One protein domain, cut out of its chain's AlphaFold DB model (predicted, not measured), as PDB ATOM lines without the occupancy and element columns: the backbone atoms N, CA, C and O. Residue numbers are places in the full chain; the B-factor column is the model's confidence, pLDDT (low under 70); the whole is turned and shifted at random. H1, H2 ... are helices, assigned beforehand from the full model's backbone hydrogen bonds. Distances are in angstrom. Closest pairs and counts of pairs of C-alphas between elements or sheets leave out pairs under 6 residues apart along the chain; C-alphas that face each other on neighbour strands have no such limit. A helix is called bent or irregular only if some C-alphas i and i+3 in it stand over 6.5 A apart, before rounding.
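This is residues 62 to 101 of the 101 residues of the protein "DNA replication initiation control protein YabA" of Lactococcus termiticola (UniProt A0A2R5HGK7). Two short helices, H1 and H2, meet at a slant and run opposite ways, joined at one end of the domain by a long winding loop, residues 73 to 92. The printed part has 40 residues with two named helices, H1 then H2, and no named strand. The class is all helix, though just 17 of the 40 residues are in named elements. The whole is compact, with a radius of gyration of the C-alphas of 8.8 A, and spans 25 by 17 by 15 A.

Start at H1, residues 63 to 72; it touches H2, residues 93 to 99. Look at Asn 64 and Leu 99, whose C-alphas are the closest of the two helices, 5.1 A apart. Their lines stand at a steep tilt of 51 degrees. In H1 and H2 every O i to N i+4 pair is within hydrogen-bond range.

Find C-alpha 63 at (273.207, 302.896, 399.929); from there H1 runs 12.4 A to C-alpha 72. It is neither bent nor irregular, but only just: C-alphas 69 and 72 are 6.3 A apart. H2 runs 9.9 A to C-alpha 99 at (272.344, 301.547, 391.368).

The C-alphas of Thr 62 and Glu 88 are the two farthest apart, 25.4 A. The printed part has no cut, and the link from H1 to H2, 20 residues, is long. Confidence is low, under 70, at residues 62 to 63 and 101.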
ATOM      1  N   THR A  62     274.717 307.416 399.116       65.75
ATOM      2  CA  THR A  62     273.489 306.636 399.049       65.75
ATOM      3  C   THR A  62     273.867 305.166 399.244       65.75
ATOM      4  O   THR A  62     274.975 304.749 398.884       65.75
ATOM      5  N   VAL A  63     272.975 304.350 399.806       69.19
ATOM      6  CA  VAL A  63     273.207 302.896 399.929       69.19
ATOM      7  C   VAL A  63     273.739 302.322 398.599       69.19
ATOM      8  O   VAL A  63     274.646 301.490 398.587       69.19
ATOM      9  N   ASN A  64     273.290 302.887 397.475       74.31
ATOM     10  CA  ASN A  64     273.748 302.605 396.117       74.31
ATOM     11  C   ASN A  64     275.224 302.971 395.856       74.31
ATOM     12  O   ASN A  64     275.931 302.189 395.227       74.31
ATOM     13  N   ALA A  65     275.738 304.099 396.353       76.81
ATOM     14  CA  ALA A  65     277.149 304.479 396.221       76.81
ATOM     15  C   ALA A  65     278.094 303.533 396.986       76.81
ATOM     16  O   ALA A  65     279.163 303.166 396.481       76.81
ATOM     17  N   THR A  66     277.695 303.075 398.178       78.88
ATOM     18  CA  THR A  66     278.449 302.052 398.920       78.88
ATOM     19  C   THR A  66     278.394 300.703 398.204       78.88
ATOM     20  O   THR A  66     279.433 300.078 398.002       78.88
ATOM     21  N   LEU A  67     277.215 300.269 397.747       83.31
ATOM     22  CA  LEU A  67     277.066 299.028 396.974       83.31
ATOM     23  C   LEU A  67     277.888 299.058 395.675       83.31
ATOM     24  O   LEU A  67     278.512 298.058 395.309       83.31
ATOM     25  N   ARG A  68     277.953 300.216 395.010       83.38
ATOM     26  CA  ARG A  68     278.741 300.408 393.791       83.38
ATOM     27  C   ARG A  68     280.238 300.239 394.037       83.38
ATOM     28  O   ARG A  68     280.863 299.377 393.428       83.38
ATOM     29  N   SER A  69     280.785 301.022 394.963       83.56
ATOM     30  CA  SER A  69     282.230 301.075 395.232       83.56
ATOM     31  C   SER A  69     282.778 299.814 395.910       83.56
ATOM     32  O   SER A  69     283.913 299.405 395.654       83.56
ATOM     33  N   VAL A  70     281.989 299.170 396.775       84.38
ATOM     34  CA  VAL A  70     282.439 297.994 397.535       84.38
ATOM     35  C   VAL A  70     282.310 296.705 396.724       84.38
ATOM     36  O   VAL A  70     283.196 295.856 396.836       84.38
ATOM     37  N   TYR A  71     281.264 296.565 395.901       87.62
ATOM     38  CA  TYR A  71     280.938 295.310 395.212       87.62
ATOM     39  C   TYR A  71     280.902 295.448 393.687       87.62
ATOM     40  O   TYR A  71     281.642 294.740 393.001       87.62
ATOM     41  N   TYR A  72     280.075 296.349 393.143       86.81
ATOM     42  CA  TYR A  72     279.837 296.416 391.695       86.81
ATOM     43  C   TYR A  72     281.119 296.713 390.910       86.81
ATOM     44  O   TYR A  72     281.473 295.952 390.008       86.81
ATOM     45  N   ASP A  73     281.863 297.754 391.285       87.19
ATOM     46  CA  ASP A  73     283.093 298.175 390.598       87.19
ATOM     47  C   ASP A  73     284.225 297.140 390.738       87.19
ATOM     48  O   ASP A  73     285.103 297.052 389.885       87.19
ATOM     49  N   LYS A  74     284.168 296.289 391.772       88.62
ATOM     50  CA  LYS A  74     285.088 295.155 391.966       88.62
ATOM     51  C   LYS A  74     284.674 293.895 391.202       88.62
ATOM     52  O   LYS A  74     285.278 292.842 391.381       88.62
ATOM     53  N   GLY A  75     283.635 293.988 390.375       89.12
ATOM     54  CA  GLY A  75     283.155 292.880 389.561       89.12
ATOM     55  C   GLY A  75     282.276 291.889 390.318       89.12
ATOM     56  O   GLY A  75     282.167 290.757 389.875       89.12
ATOM     57  N   SER A  76     281.646 292.277 391.432       91.50
ATOM     58  CA  SER A  76     280.698 291.428 392.170       91.50
ATOM     59  C   SER A  76     279.245 291.888 391.995       91.50
ATOM     60  O   SER A  76     278.974 293.074 391.801       91.50
ATOM     61  N   HIS A  77     278.291 290.961 392.058       91.62
ATOM     62  CA  HIS A  77     276.859 291.271 392.014       91.62
ATOM     63  C   HIS A  77     276.359 291.876 393.336       91.62
ATOM     64  O   HIS A  77     276.758 291.453 394.420       91.62
ATOM     65  N   ILE A  78     275.427 292.831 393.240       90.12
ATOM     66  CA  ILE A  78     274.734 293.457 394.384       90.12
ATOM     67  C   ILE A  78     273.235 293.132 394.428       90.12
ATOM     68  O   ILE A  78     272.532 293.563 395.338       90.12
ATOM     69  N   CYS A  79     272.725 292.402 393.434       90.69
ATOM     70  CA  CYS A  79     271.338 291.966 393.393       90.69
ATOM     71  C   CYS A  79     271.109 290.784 394.341       90.69
ATOM     72  O   CYS A  79     272.003 289.968 394.558       90.69
ATOM     73  N   ASN A  80     269.889 290.652 394.863       87.38
ATOM     74  CA  ASN A  80     269.548 289.588 395.814       87.38
ATOM     75  C   ASN A  80     269.747 288.172 395.238       87.38
ATOM     76  O   ASN A  80     269.999 287.229 395.977       87.38
ATOM     77  N   SER A  81     269.652 288.019 393.914       86.38
ATOM     78  CA  SER A  81     269.749 286.720 393.241       86.38
ATOM     79  C   SER A  81     271.161 286.132 393.237       86.38
ATOM     80  O   SER A  81     271.309 284.917 393.229       86.38
ATOM     81  N   LEU A  82     272.190 286.984 393.196       87.44
ATOM     82  CA  LEU A  82     273.588 286.583 392.991       87.44
ATOM     83  C   LEU A  82     274.540 287.349 393.920       87.44
ATOM     84  O   LEU A  82     275.707 287.535 393.604       87.44
ATOM     85  N   PHE A  83     274.054 287.846 395.058       90.31
ATOM     86  CA  PHE A  83     274.810 288.765 395.910       90.31
ATOM     87  C   PHE A  83     276.222 288.246 396.239       90.31
ATOM     88  O   PHE A  83     276.391 287.152 396.775       90.31
ATOM     89  N   GLY A  84     277.239 289.053 395.927       84.75
ATOM     90  CA  GLY A  84     278.644 288.761 396.216       84.75
ATOM     91  C   GLY A  84     279.343 287.798 395.250       84.75
ATOM     92  O   GLY A  84     280.544 287.586 395.406       84.75
ATOM     93  N   THR A  85     278.659 287.235 394.248       90.00
ATOM     94  CA  THR A  85     279.320 286.402 393.228       90.00
ATOM     95  C   THR A  85     279.999 287.259 392.160       90.00
ATOM     96  O   THR A  85     279.610 288.408 391.934       90.00
ATOM     97  N   SER A  86     281.012 286.702 391.488       88.62
ATOM     98  CA  SER A  86     281.707 287.360 390.373       88.62
ATOM     99  C   SER A  86     280.765 287.576 389.185       88.62
ATOM    100  O   SER A  86     279.968 286.698 388.866       88.62
ATOM    101  N   ARG A  87     280.886 288.732 388.527       84.88
ATOM    102  CA  ARG A  87     280.187 289.084 387.283       84.88
ATOM    103  C   ARG A  87     280.915 288.590 386.038       84.88
ATOM    104  O   ARG A  87     280.356 288.692 384.961       84.88
ATOM    105  N   GLU A  88     282.177 288.163 386.155       83.94
ATOM    106  CA  GLU A  88     283.029 287.709 385.033       83.94
ATOM    107  C   GLU A  88     283.052 288.655 383.806       83.94
ATOM    108  O   GLU A  88     283.399 288.256 382.701       83.94
ATOM    109  N   GLY A  89     282.726 289.938 384.006       72.25
ATOM    110  CA  GLY A  89     282.636 290.946 382.944       72.25
ATOM    111  C   GLY A  89     281.236 291.161 382.352       72.25
ATOM    112  O   GLY A  89     281.086 292.042 381.511       72.25
ATOM    113  N   GLU A  90     280.210 290.437 382.799       77.25
ATOM    114  CA  GLU A  90     278.830 290.612 382.343       77.25
ATOM    115  C   GLU A  90     278.100 291.771 383.054       77.25
ATOM    116  O   GLU A  90     278.247 292.036 384.258       77.25
ATOM    117  N   GLU A  91     277.270 292.488 382.291       79.31
ATOM    118  CA  GLU A  91     276.380 293.516 382.825       79.31
ATOM    119  C   GLU A  91     275.078 292.897 383.344       79.31
ATOM    120  O   GLU A  91     274.346 292.221 382.625       79.31
ATOM    121  N   CYS A  92     274.759 293.157 384.613       87.81
ATOM    122  CA  CYS A  92     273.534 292.679 385.244       87.81
ATOM    123  C   CYS A  92     272.515 293.819 385.334       87.81
ATOM    124  O   CYS A  92     272.709 294.760 386.108       87.81
ATOM    125  N   LEU A  93     271.407 293.702 384.597       87.56
ATOM    126  CA  LEU A  93     270.339 294.712 384.555       87.56
ATOM    127  C   LEU A  93     269.735 295.006 385.938       87.56
ATOM    128  O   LEU A  93     269.447 296.154 386.253       87.56
ATOM    129  N   ILE A  94     269.619 293.991 386.802       89.38
ATOM    130  CA  ILE A  94     269.086 294.156 388.166       89.38
ATOM    131  C   ILE A  94     270.058 294.970 389.033       89.38
ATOM    132  O   ILE A  94     269.639 295.807 389.826       89.38
ATOM    133  N   CYS A  95     271.369 294.754 388.879       89.44
ATOM    134  CA  CYS A  95     272.368 295.570 389.570       89.44
ATOM    135  C   CYS A  95     272.313 297.028 389.092       89.44
ATOM    136  O   CYS A  95     272.425 297.928 389.916       89.44
ATOM    137  N   GLN A  96     272.121 297.264 387.791       85.88
ATOM    138  CA  GLN A  96     271.957 298.618 387.251       85.88
ATOM    139  C   GLN A  96     270.690 299.289 387.796       85.88
ATOM    140  O   GLN A  96     270.757 300.433 388.236       85.88
ATOM    141  N   GLU A  97     269.564 298.574 387.851       85.06
ATOM    142  CA  GLU A  97     268.325 299.097 388.431       85.06
ATOM    143  C   GLU A  97     268.509 299.486 389.902       85.06
ATOM    144  O   GLU A  97     268.083 300.561 390.300       85.06
ATOM    145  N   ILE A  98     269.209 298.677 390.704       85.38
ATOM    146  CA  ILE A  98     269.514 299.019 392.103       85.38
ATOM    147  C   ILE A  98     270.399 300.272 392.192       85.38
ATOM    148  O   ILE A  98     270.177 301.100 393.065       85.38
ATOM    149  N   LEU A  99     271.389 300.433 391.306       83.69
ATOM    150  CA  LEU A  99     272.344 301.547 391.368       83.69
ATOM    151  C   LEU A  99     271.790 302.894 390.896       83.69
ATOM    152  O   LEU A  99     272.247 303.926 391.386       83.69
ATOM    153  N   TYR A 100     270.870 302.888 389.931       80.25
ATOM    154  CA  TYR A 100     270.390 304.094 389.247       80.25
ATOM    155  C   TYR A 100     268.945 304.479 389.602       80.25
ATOM    156  O   TYR A 100     268.353 305.314 388.916       80.25
ATOM    157  N   ARG A 101     268.385 303.877 390.655       64.38
ATOM    158  CA  ARG A 101     267.076 304.229 391.217       64.38
ATOM    159  C   ARG A 101     267.168 305.318 392.277       64.38
ATOM    160  O   ARG A 101     268.188 305.347 393.004       64.38
TER     161      ARG A 101